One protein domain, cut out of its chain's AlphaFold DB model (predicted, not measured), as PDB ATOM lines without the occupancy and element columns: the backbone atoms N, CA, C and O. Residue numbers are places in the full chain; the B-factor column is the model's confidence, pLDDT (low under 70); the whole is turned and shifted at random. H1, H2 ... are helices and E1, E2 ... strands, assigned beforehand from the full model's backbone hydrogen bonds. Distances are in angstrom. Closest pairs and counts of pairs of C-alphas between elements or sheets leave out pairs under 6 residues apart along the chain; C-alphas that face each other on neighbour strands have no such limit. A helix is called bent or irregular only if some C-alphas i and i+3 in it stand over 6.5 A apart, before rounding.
ATOM      1  N   ALA A 156      21.045  42.418 -13.806       76.00
ATOM      2  CA  ALA A 156      21.109  43.842 -14.089       76.00
ATOM      3  C   ALA A 156      22.421  44.135 -14.813       76.00
ATOM      4  O   ALA A 156      23.482  43.721 -14.348       76.00
ATOM      5  N   GLU A 157      22.346  44.848 -15.928       82.38
ATOM      6  CA  GLU A 157      23.520  45.377 -16.613       82.38
ATOM      7  C   GLU A 157      23.778  46.795 -16.103       82.38
ATOM      8  O   GLU A 157      22.861  47.613 -15.984       82.38
ATOM      9  N   VAL A 158      25.020  47.063 -15.710       84.38
ATOM     10  CA  VAL A 158      25.415  48.344 -15.121       84.38
ATOM     11  C   VAL A 158      26.702  48.852 -15.752       84.38
ATOM     12  O   VAL A 158      27.610  48.081 -16.057       84.38
ATOM     13  N   LEU A 159      26.804  50.167 -15.886       85.12
ATOM     14  CA  LEU A 159      28.036  50.862 -16.230       85.12
ATOM     15  C   LEU A 159      28.800  51.218 -14.962       85.12
ATOM     16  O   LEU A 159      28.285  51.915 -14.087       85.12
ATOM     17  N   VAL A 160      30.054  50.788 -14.900       86.88
ATOM     18  CA  VAL A 160      31.030  51.227 -13.906       86.88
ATOM     19  C   VAL A 160      31.857  52.351 -14.518       86.88
ATOM     20  O   VAL A 160      32.581  52.129 -15.487       86.88
ATOM     21  N   LEU A 161      31.744  53.555 -13.964       85.88
ATOM     22  CA  LEU A 161      32.391  54.770 -14.458       85.88
ATOM     23  C   LEU A 161      33.553  55.164 -13.543       85.88
ATOM     24  O   LEU A 161      33.358  55.407 -12.349       85.88
ATOM     25  N   ASP A 162      34.753  55.282 -14.105       85.94
ATOM     26  CA  ASP A 162      35.911  55.852 -13.420       85.94
ATOM     27  C   ASP A 162      36.100  57.314 -13.837       85.94
ATOM     28  O   ASP A 162      36.625  57.621 -14.906       85.94
ATOM     29  N   GLU A 163      35.694  58.238 -12.968       78.50
ATOM     30  CA  GLU A 163      35.783  59.676 -13.243       78.50
ATOM     31  C   GLU A 163      37.225  60.187 -13.358       78.50
ATOM     32  O   GLU A 163      37.453  61.234 -13.960       78.50
ATOM     33  N   LYS A 164      38.212  59.471 -12.801       80.56
ATOM     34  CA  LYS A 164      39.618  59.901 -12.849       80.56
ATOM     35  C   LYS A 164      40.278  59.556 -14.176       80.56
ATOM     36  O   LYS A 164      41.134  60.306 -14.633       80.56
ATOM     37  N   SER A 165      39.917  58.417 -14.761       77.38
ATOM     38  CA  SER A 165      40.489  57.940 -16.024       77.38
ATOM     39  C   SER A 165      39.587  58.194 -17.235       77.38
ATOM     40  O   SER A 165      40.058  58.098 -18.365       77.38
ATOM     41  N   GLY A 166      38.307  58.514 -17.020       76.50
ATOM     42  CA  GLY A 166      37.297  58.630 -18.077       76.50
ATOM     43  C   GLY A 166      36.893  57.283 -18.691       76.50
ATOM     44  O   GLY A 166      36.099  57.250 -19.630       76.50
ATOM     45  N   LEU A 167      37.434  56.173 -18.180       78.31
ATOM     46  CA  LEU A 167      37.117  54.827 -18.640       78.31
ATOM     47  C   LEU A 167      35.782  54.362 -18.053       78.31
ATOM     48  O   LEU A 167      35.421  54.691 -16.919       78.31
ATOM     49  N   HIS A 168      35.073  53.547 -18.825       83.94
ATOM     50  CA  HIS A 168      33.866  52.868 -18.384       83.94
ATOM     51  C   HIS A 168      33.938  51.388 -18.736       83.94
ATOM     52  O   HIS A 168      34.543  51.015 -19.739       83.94
ATOM     53  N   ASN A 169      33.318  50.557 -17.902       85.56
ATOM     54  CA  ASN A 169      33.156  49.132 -18.153       85.56
ATOM     55  C   ASN A 169      31.703  48.732 -17.909       85.56
ATOM     56  O   ASN A 169      31.107  49.139 -16.913       85.56
ATOM     57  N   GLU A 170      31.166  47.898 -18.788       87.50
ATOM     58  CA  GLU A 170      29.875  47.252 -18.586       87.50
ATOM     59  C   GLU A 170      30.042  46.006 -17.722       87.50
ATOM     60  O   GLU A 170      31.022  45.260 -17.831       87.50
ATOM     61  N   LEU A 171      29.081  45.790 -16.833       85.56
ATOM     62  CA  LEU A 171      29.105  44.688 -15.896       85.56
ATOM     63  C   LEU A 171      27.711  44.096 -15.736       85.56
ATOM     64  O   LEU A 171      26.764  44.784 -15.365       85.56
ATOM     65  N   GLU A 172      27.611  42.789 -15.946       83.25
ATOM     66  CA  GLU A 172      26.406  42.031 -15.632       83.25
ATOM     67  C   GLU A 172      26.434  41.597 -14.160       83.25
ATOM     68  O   GLU A 172      27.392  40.982 -13.686       83.25
ATOM     69  N   LEU A 173      25.371  41.903 -13.423       80.94
ATOM     70  CA  LEU A 173      25.179  41.525 -12.029       80.94
ATOM     71  C   LEU A 173      24.003  40.565 -11.921       80.94
ATOM     72  O   LEU A 173      22.875  40.922 -12.250       80.94
ATOM     73  N   LYS A 174      24.218  39.372 -11.367       77.81
ATOM     74  CA  LYS A 174      23.103  38.520 -10.946       77.81
ATOM     75  C   LYS A 174      22.625  38.963  -9.567       77.81
ATOM     76  O   LYS A 174      23.396  38.945  -8.610       77.81
ATOM     77  N   ILE A 175      21.354  39.326  -9.458       76.19
ATOM     78  CA  ILE A 175      20.719  39.735  -8.207       76.19
ATOM     79  C   ILE A 175      20.343  38.480  -7.417       76.19
ATOM     80  O   ILE A 175      19.621  37.611  -7.906       76.19
ATOM     81  N   ILE A 176      20.877  38.361  -6.201       75.69
ATOM     82  CA  ILE A 176      20.685  37.188  -5.336       75.69
ATOM     83  C   ILE A 176      19.620  37.460  -4.277       75.69
ATOM     84  O   ILE A 176      18.772  36.607  -4.011       75.69
ATOM     85  N   THR A 177      19.670  38.651  -3.685       67.50
ATOM     86  CA  THR A 177      18.718  39.100  -2.672       67.50
ATOM     87  C   THR A 177      18.448  40.582  -2.885       67.50
ATOM     88  O   THR A 177      19.388  41.376  -2.967       67.50
ATOM     89  N   SER A 178      17.175  40.958  -2.946       72.31
ATOM     90  CA  SER A 178      16.728  42.342  -3.075       72.31
ATOM     91  C   SER A 178      15.433  42.568  -2.307       72.31
ATOM     92  O   SER A 178      14.697  41.619  -2.055       72.31
ATOM     93  N   GLN A 179      15.147  43.823  -1.987       68.62
ATOM     94  CA  GLN A 179      13.893  44.267  -1.386       68.62
ATOM     95  C   GLN A 179      13.407  45.540  -2.086       68.62
ATOM     96  O   GLN A 179      14.206  46.281  -2.662       68.62
ATOM     97  N   ILE A 180      12.102  45.795  -2.051       69.06
ATOM     98  CA  ILE A 180      11.515  47.024  -2.593       69.06
ATOM     99  C   ILE A 180      11.399  48.038  -1.457       69.06
ATOM    100  O   ILE A 180      10.940  47.712  -0.366       69.06
ATOM    101  N   CYS A 181      11.805  49.275  -1.720       59.00
ATOM    102  CA  CYS A 181      11.683  50.394  -0.799       59.00
ATOM    103  C   CYS A 181      10.843  51.494  -1.456       59.00
ATOM    104  O   CYS A 181      11.110  51.911  -2.588       59.00
ATOM    105  N   GLN A 182       9.812  51.962  -0.754       56.56
ATOM    106  CA  GLN A 182       9.059  53.146  -1.156       56.56
ATOM    107  C   GLN A 182       9.858  54.377  -0.725       56.56
ATOM    108  O   GLN A 182       9.919  54.703   0.461       56.56
ATOM    109  N   SER A 183      10.523  55.041  -1.668       54.19
ATOM    110  CA  SER A 183      11.237  56.282  -1.386       54.19
ATOM    111  C   SER A 183      10.323  57.485  -1.643       54.19
ATOM    112  O   SER A 183       9.897  57.750  -2.759       54.19
ATOM    113  N   THR A 184      10.039  58.250  -0.586       44.81
ATOM    114  CA  THR A 184       9.409  59.587  -0.635       44.81
ATOM    115  C   THR A 184      10.401  60.700  -0.999       44.81
ATOM    116  O   THR A 184      10.061  61.879  -0.957       44.81
ATOM    117  N   GLU A 185      11.647  60.356  -1.334       49.47
ATOM    118  CA  GLU A 185      12.686  61.320  -1.688       49.47
ATOM    119  C   GLU A 185      12.708  61.511  -3.208       49.47
ATOM    120  O   GLU A 185      13.317  60.745  -3.952       49.47
ATOM    121  N   THR A 186      12.025  62.560  -3.663       41.94
ATOM    122  CA  THR A 186      12.124  63.107  -5.018       41.94
ATOM    123  C   THR A 186      13.585  63.455  -5.312       41.94
ATOM    124  O   THR A 186      14.085  64.495  -4.879       41.94
ATOM    125  N   LEU A 187      14.300  62.592  -6.031       46.84
ATOM    126  CA  LEU A 187      15.646  62.903  -6.501       46.84
ATOM    127  C   LEU A 187      15.554  63.610  -7.853       46.84
ATOM    128  O   LEU A 187      15.468  62.996  -8.915       46.84
ATOM    129  N   ASN A 188      15.570  64.940  -7.782       46.06
ATOM    130  CA  ASN A 188      16.035  65.784  -8.873       46.06
ATOM    131  C   ASN A 188      17.510  65.448  -9.160       46.06
ATOM    132  O   ASN A 188      18.369  65.709  -8.321       46.06
ATOM    133  N   GLY A 189      17.786  64.930 -10.360       49.25
ATOM    134  CA  GLY A 189      19.128  64.851 -10.947       49.25
ATOM    135  C   GLY A 189      19.711  63.434 -11.011       49.25
ATOM    136  O   GLY A 189      20.140  62.899 -10.001       49.25
ATOM    137  N   GLU A 190      19.779  62.884 -12.229       54.94
ATOM    138  CA  GLU A 190      20.309  61.560 -12.623       54.94
ATOM    139  C   GLU A 190      19.385  60.356 -12.355       54.94
ATOM    140  O   GLU A 190      19.621  59.535 -11.472       54.94
ATOM    141  N   GLN A 191      18.360  60.198 -13.207       57.12
ATOM    142  CA  GLN A 191      17.425  59.059 -13.208       57.12
ATOM    143  C   GLN A 191      18.101  57.678 -13.294       57.12
ATOM    144  O   GLN A 191      17.489  56.685 -12.896       57.12
ATOM    145  N   ASP A 192      19.356  57.609 -13.740       65.88
ATOM    146  CA  ASP A 192      20.061  56.359 -14.039       65.88
ATOM    147  C   ASP A 192      21.179  56.024 -13.041       65.88
ATOM    148  O   ASP A 192      21.880  55.028 -13.200       65.88
ATOM    149  N   CYS A 193      21.363  56.834 -11.997       73.69
ATOM    150  CA  CYS A 193      22.419  56.611 -11.012       73.69
ATOM    151  C   CYS A 193      22.039  55.493 -10.027       73.69
ATOM    152  O   CYS A 193      20.970  55.526  -9.410       73.69
ATOM    153  N   ILE A 194      22.931  54.513  -9.855       82.69
ATOM    154  CA  ILE A 194      22.808  53.480  -8.820       82.69
ATOM    155  C   ILE A 194      23.588  53.969  -7.603       82.69
ATOM    156  O   ILE A 194      24.796  54.204  -7.669       82.69
ATOM    157  N   THR A 195      22.896  54.122  -6.478       88.12
ATOM    158  CA  THR A 195      23.489  54.657  -5.243       88.12
ATOM    159  C   THR A 195      23.686  53.562  -4.202       88.12
ATOM    160  O   THR A 195      23.219  52.439  -4.370       88.12
ATOM    161  N   PHE A 196      24.390  53.864  -3.113       88.06
ATOM    162  CA  PHE A 196      24.553  52.942  -1.993       88.06
ATOM    163  C   PHE A 196      24.034  53.579  -0.708       88.06
ATOM    164  O   PHE A 196      24.524  54.628  -0.286       88.06
ATOM    165  N   LYS A 197      23.039  52.950  -0.076       86.56
ATOM    166  CA  LYS A 197      22.375  53.460   1.135       86.56
ATOM    167  C   LYS A 197      22.153  52.303   2.099       86.56
ATOM    168  O   LYS A 197      21.737  51.230   1.694       86.56
ATOM    169  N   LYS A 198      22.458  52.499   3.388       85.81
ATOM    170  CA  LYS A 198      22.183  51.525   4.471       85.81
ATOM    171  C   LYS A 198      22.634  50.072   4.192       85.81
ATOM    172  O   LYS A 198      22.055  49.133   4.724       85.81
ATOM    173  N   GLY A 199      23.696  49.876   3.409       86.56
ATOM    174  CA  GLY A 199      24.227  48.544   3.106       86.56
ATOM    175  C   GLY A 199      23.679  47.880   1.838       86.56
ATOM    176  O   GLY A 199      24.086  46.754   1.551       86.56
ATOM    177  N   SER A 200      22.814  48.550   1.073       84.94
ATOM    178  CA  SER A 200      22.259  48.065  -0.194       84.94
ATOM    179  C   SER A 200      22.655  48.958  -1.375       84.94
ATOM    180  O   SER A 200      22.899  50.156  -1.213       84.94
ATOM    181  N   LEU A 201      22.733  48.362  -2.570       84.12
ATOM    182  CA  LEU A 201      22.740  49.121  -3.825       84.12
ATOM    183  C   LEU A 201      21.300  49.489  -4.170       84.12
ATOM    184  O   LEU A 201      20.437  48.618  -4.188       84.12
ATOM    185  N   VAL A 202      21.045  50.752  -4.471       84.06
ATOM    186  CA  VAL A 202      19.708  51.287  -4.702       84.06
ATOM    187  C   VAL A 202      19.559  51.642  -6.175       84.06
ATOM    188  O   VAL A 202      20.244  52.534  -6.679       84.06
ATOM    189  N   PHE A 203      18.647  50.946  -6.847       81.50
ATOM    190  CA  PHE A 203      18.252  51.193  -8.229       81.50
ATOM    191  C   PHE A 203      16.945  51.990  -8.233       81.50
ATOM    192  O   PHE A 203      15.931  51.537  -7.699       81.50
ATOM    193  N   SER A 204      16.960  53.183  -8.826       73.50
ATOM    194  CA  SER A 204      15.774  54.041  -8.930       73.50
ATOM    195  C   SER A 204      14.865  53.594 -10.083       73.50
ATOM    196  O   SER A 204      15.268  53.610 -11.251       73.50
ATOM    197  N   CYS A 205      13.619  53.239  -9.758       64.06
ATOM    198  CA  CYS A 205      12.625  52.664 -10.669       64.06
ATOM    199  C   CYS A 205      11.347  53.522 -10.721       64.06
ATOM    200  O   CYS A 205      10.277  53.085 -10.310       64.06
ATOM    201  N   GLY A 206      11.457  54.765 -11.214       51.97
ATOM    202  CA  GLY A 206      10.301  55.571 -11.649       51.97
ATOM    203  C   GLY A 206       9.190  55.808 -10.611       51.97
ATOM    204  O   GLY A 206       8.051  56.030 -11.004       51.97
ATOM    205  N   GLY A 207       9.500  55.735  -9.312       54.53
ATOM    206  CA  GLY A 207       8.538  55.902  -8.211       54.53
ATOM    207  C   GLY A 207       8.775  54.949  -7.034       54.53
ATOM    208  O   GLY A 207       8.384  55.249  -5.911       54.53
ATOM    209  N   THR A 208       9.466  53.834  -7.266       59.91
ATOM    210  CA  THR A 208       9.975  52.941  -6.215       59.91
ATOM    211  C   THR A 208      11.479  52.749  -6.367       59.91
ATOM    212  O   THR A 208      12.075  53.104  -7.389       59.91
ATOM    213  N   SER A 209      12.122  52.216  -5.334       69.25
ATOM    214  CA  SER A 209      13.540  51.876  -5.373       69.25
ATOM    215  C   SER A 209      13.726  50.387  -5.107       69.25
ATOM    216  O   SER A 209      13.151  49.844  -4.164       69.25
ATOM    217  N   LEU A 210      14.542  49.726  -5.925       74.31
ATOM    218  CA  LEU A 210      14.975  48.354  -5.682       74.31
ATOM    219  C   LEU A 210      16.296  48.386  -4.913       74.31
ATOM    220  O   LEU A 210      17.309  48.871  -5.415       74.31
ATOM    221  N   GLU A 211      16.288  47.854  -3.699       78.94
ATOM    222  CA  GLU A 211      17.472  47.712  -2.862       78.94
ATOM    223  C   GLU A 211      18.059  46.308  -3.021       78.94
ATOM    224  O   GLU A 211      17.488  45.317  -2.569       78.94
ATOM    225  N   VAL A 212      19.222  46.204  -3.651       79.06
ATOM    226  CA  VAL A 212      19.971  44.958  -3.810       79.06
ATOM    227  C   VAL A 212      20.892  44.769  -2.609       79.06
ATOM    228  O   VAL A 212      21.769  45.594  -2.340       79.06
ATOM    229  N   LEU A 213      20.702  43.660  -1.896       78.00
ATOM    230  CA  LEU A 213      21.435  43.292  -0.680       78.00
ATOM    231  C   LEU A 213      22.588  42.330  -0.978       78.00
ATOM    232  O   LEU A 213      23.662  42.424  -0.380       78.00
ATOM    233  N   GLU A 214      22.378  41.411  -1.921       82.19
ATOM    234  CA  GLU A 214      23.370  40.426  -2.350       82.19
ATOM    235  C   GLU A 214      23.347  40.274  -3.865       82.19
ATOM    236  O   GLU A 214      22.285  40.239  -4.494       82.19
ATOM    237  N   LEU A 215      24.536  40.139  -4.442       85.31
ATOM    238  CA  LEU A 215      24.746  40.038  -5.880       85.31
ATOM    239  C   LEU A 215      25.876  39.062  -6.199       85.31
ATOM    240  O   LEU A 215      26.703  38.732  -5.348       85.31
ATOM    241  N   GLN A 216      25.924  38.600  -7.438       84.50
ATOM    242  CA  GLN A 216      26.949  37.692  -7.928       84.50
ATOM    243  C   GLN A 216      27.489  38.186  -9.269       84.50
ATOM    244  O   GLN A 216      26.730  38.425 -10.204       84.50
ATOM    245  N   LEU A 217      28.816  38.293  -9.347       87.12
ATOM    246  CA  LEU A 217      29.534  38.585 -10.586       87.12
ATOM    247  C   LEU A 217      29.711  37.305 -11.422       87.12
ATOM    248  O   LEU A 217      29.816  36.217 -10.834       87.12
ATOM    249  N   PRO A 218      29.821  37.407 -12.759       81.62
ATOM    250  CA  PRO A 218      30.046  36.260 -13.631       81.62
ATOM    251  C   PRO A 218      31.263  35.440 -13.184       81.62
ATOM    252  O   PRO A 218      32.356  35.966 -12.969       81.62
ATOM    253  N   GLY A 219      31.060  34.136 -12.973       82.38
ATOM    254  CA  GLY A 219      32.114  33.215 -12.531       82.38
ATOM    255  C   GLY A 219      32.634  33.427 -11.099       82.38
ATOM    256  O   GLY A 219      33.635  32.816 -10.722       82.38
ATOM    257  N   LYS A 220      32.001  34.278 -10.279       86.50
ATOM    258  CA  LYS A 220      32.381  34.516  -8.872       86.50
ATOM    259  C   LYS A 220      31.323  33.992  -7.904       86.50
ATOM    260  O   LYS A 220      30.208  33.667  -8.294       86.50
ATOM    261  N   LYS A 221      31.671  33.898  -6.617       85.50
ATOM    262  CA  LYS A 221      30.698  33.607  -5.550       85.50
ATOM    263  C   LYS A 221      29.788  34.818  -5.313       85.50
ATOM    264  O   LYS A 221      30.201  35.950  -5.560       85.50
ATOM    265  N   ALA A 222      28.575  34.568  -4.822       83.31
ATOM    266  CA  ALA A 222      27.690  35.627  -4.346       83.31
ATOM    267  C   ALA A 222      28.340  36.388  -3.178       83.31
ATOM    268  O   ALA A 222      28.986  35.785  -2.317       83.31
ATOM    269  N   ILE A 223      28.173  37.707  -3.167       89.69
ATOM    270  CA  ILE A 223      28.723  38.628  -2.172       89.69
ATOM    271  C   ILE A 223      27.662  39.644  -1.743       89.69
ATOM    272  O   ILE A 223      26.703  39.917  -2.464       89.69
ATOM    273  N   LYS A 224      27.857  40.238  -0.562       92.88
ATOM    274  CA  LYS A 224      27.027  41.354  -0.094       92.88
ATOM    275  C   LYS A 224      27.273  42.604  -0.937       92.88
ATOM    276  O   LYS A 224      28.411  42.872  -1.330       92.88
ATOM    277  N   ALA A 225      26.232  43.411  -1.112       90.88
ATOM    278  CA  ALA A 225      26.301  44.714  -1.767       90.88
ATOM    279  C   ALA A 225      27.373  45.625  -1.146       90.88
ATOM    280  O   ALA A 225      28.103  46.294  -1.869       90.88
ATOM    281  N   THR A 226      27.546  45.581   0.181       93.25
ATOM    282  CA  THR A 226      28.616  46.296   0.903       93.25
ATOM    283  C   THR A 226      30.016  45.941   0.397       93.25
ATOM    284  O   THR A 226      30.836  46.824   0.157       93.25
ATOM    285  N   ALA A 227      30.300  44.648   0.223       93.56
ATOM    286  CA  ALA A 227      31.604  44.170  -0.228       93.56
ATOM    287  C   ALA A 227      31.868  44.569  -1.683       93.56
ATOM    288  O   ALA A 227      32.977  44.984  -2.013       93.56
ATOM    289  N   PHE A 228      30.838  44.489  -2.530       93.69
ATOM    290  CA  PHE A 228      30.913  44.957  -3.909       93.69
ATOM    291  C   PHE A 228      31.185  46.466  -3.982       93.69
ATOM    292  O   PHE A 228      32.143  46.876  -4.632       93.69
ATOM    293  N   TRP A 229      30.412  47.278  -3.253       93.19
ATOM    294  CA  TRP A 229      30.553  48.736  -3.235       93.19
ATOM    295  C   TRP A 229      31.942  49.186  -2.773       93.19
ATOM    296  O   TRP A 229      32.579  50.018  -3.415       93.19
ATOM    297  N   ASN A 230      32.469  48.571  -1.711       92.12
ATOM    298  CA  ASN A 230      33.826  48.850  -1.232       92.12
ATOM    299  C   ASN A 230      34.903  48.524  -2.287       92.12
ATOM    300  O   ASN A 230      35.958  49.162  -2.319       92.12
ATOM    301  N   GLY A 231      34.643  47.549  -3.163       89.81
ATOM    302  CA  GLY A 231      35.528  47.161  -4.259       89.81
ATOM    303  C   GLY A 231      35.626  48.186  -5.393       89.81
ATOM    304  O   GLY A 231      36.632  48.184  -6.099       89.81
ATOM    305  N   LEU A 232      34.647  49.090  -5.535       87.56
ATOM    306  CA  LEU A 232      34.603  50.098  -6.604       87.56
ATOM    307  C   LEU A 232      35.613  51.236  -6.418       87.56
ATOM    308  O   LEU A 232      35.885  51.973  -7.358       87.56
ATOM    309  N   ARG A 233      36.183  51.402  -5.214       85.56
ATOM    310  CA  ARG A 233      37.246  52.390  -4.923       85.56
ATOM    311  C   ARG A 233      36.923  53.822  -5.392       85.56
ATOM    312  O   ARG A 233      37.822  54.568  -5.777       85.56
ATOM    313  N   GLY A 234      35.649  54.213  -5.329       81.06
ATOM    314  CA  GLY A 234      35.168  55.541  -5.725       81.06
ATOM    315  C   GLY A 234      34.648  55.652  -7.162       81.06
ATOM    316  O   GLY A 234      34.266  56.748  -7.560       81.06
ATOM    317  N   GLN A 235      34.606  54.557  -7.926       87.75
ATOM    318  CA  GLN A 235      33.902  54.504  -9.212       87.75
ATOM    319  C   GLN A 235      32.385  54.642  -9.015       87.75
ATOM    320  O   GLN A 235      31.837  54.194  -8.002       87.75
ATOM    321  N   LYS A 236      31.707  55.255  -9.990       87.75
ATOM    322  CA  LYS A 236      30.247  55.421  -9.996       87.75
ATOM    323  C   LYS A 236      29.571  54.288 -10.752       87.75
ATOM    324  O   LYS A 236      30.162  53.695 -11.649       87.75
ATOM    325  N   LEU A 237      28.315  54.025 -10.409       84.69
ATOM    326  CA  LEU A 237      27.477  53.056 -11.101       84.69
ATOM    327  C   LEU A 237      26.303  53.760 -11.777       84.69
ATOM    328  O   LEU A 237      25.619  54.571 -11.147       84.69
ATOM    329  N   LYS A 238      26.035  53.405 -13.032       83.38
ATOM    330  CA  LYS A 238      24.803  53.779 -13.732       83.38
ATOM    331  C   LYS A 238      24.099  52.537 -14.257       83.38
ATOM    332  O   LYS A 238      24.757  51.570 -14.631       83.38
ATOM    333  N   LYS A 239      22.769  52.548 -14.248       78.56
ATOM    334  CA  LYS A 239      21.978  51.542 -14.963       78.56
ATOM    335  C   LYS A 239      22.097  51.798 -16.470       78.56
ATOM    336  O   LYS A 239      22.244  52.956 -16.871       78.56
ATOM    337  N   LEU A 240      22.090  50.723 -17.250       66.62
ATOM    338  CA  LEU A 240      21.966  50.770 -18.706       66.62
ATOM    339  C   LEU A 240      20.498  50.872 -19.129       66.62
ATOM    340  O   LEU A 240      19.631  50.373 -18.369       66.62
TER     341      LEU A 240
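This is residues 156 to 240 of the 240 residues of the protein "uncharacterized protein LOC108850895" of Raphanus sativus (UniProt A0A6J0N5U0). The domain is a small closed barrel of six antiparallel strands, with one short helix, H1, packed on its outside. Two long, strongly bent strands, E2 and E5, run side by side in the wall, and the short strand E6 is added to E5 outside the ring. Round the ring run E1, E2, E5, E4, E3, E7 and back to E1. The printed part has 85 residues with seven named strands and one named helix, in the order E1 E2 E3 E4 E5 E6 H1 E7, and is mostly strand. It is compact and rounded, with a radius of gyration of the C-alphas of 12.6 A and spans of 34 by 29 by 20 A.

E1, residues 156 to 161, and E2, residues 168 to 181, form an antiparallel hairpin, with N 158 and O 171 2.9 A apart, within hydrogen-bond range. E2 bends by 91 degrees at residue 177, and its pairing is staggered: residues 168 to 173 pair with E1 and residues 174 to 181 with E5, residues 208 to 216, where N 179 and O 211 are 2.8 A apart. E3, residues 193 to 197, and E4, residues 200 to 205, are a hairpin, with N 202 and O 195 2.8 A apart. E4 and E5 are a hairpin too, with N 203 and O 210 2.9 A apart. E2 to E5 form a Greek key, in which E3 to E5 are a meander and E2 is the antiparallel neighbour of E5. E5 bends by 64 degrees at residue 213 and forms a hairpin with E6, residues 222 to 224, where N 223 and O 215 are 2.8 A apart; E3 to E6 are a meander, each strand the antiparallel neighbour of the one before. H1, residues 225 to 231, is on the barrel, outside it and over none of its strands, at a height over the sheet of 7.1 A; its closest C-alphas to E5 are those of Ala 225 and Leu 213, 5.2 A apart. In H1 every O i to N i+4 pair is within hydrogen-bond range. E7, residues 236 to 239, closes the ring, with N 194 and O 237 3.0 A apart on E3 and N 238 and O 159 2.9 A apart on E1.

E1 begins at C-alpha 156, (21.109, 43.842, -14.089), and is 15.7 A long. E2 is 28.4 A and ends at C-alpha 181, (11.683, 50.394, -0.799). E3 is 12.5 A, E4 15.0 A, E5 22.9 A, E6 7.2 A and H1 9.9 A. E7, 10.4 A, ends at C-alpha 239, (21.978, 51.542, -14.963).

The two C-alphas farthest apart, those of Thr 184 and Gly 219, are 36.8 A from each other. The printed part has no cut and ends at residue 240, the chain's last. The link from E2 to E3, 11 residues, is long. Mean pLDDT of the printed part is 77.2; it is under 70 at residues 177, 179 to 192, 205 to 209 and 240.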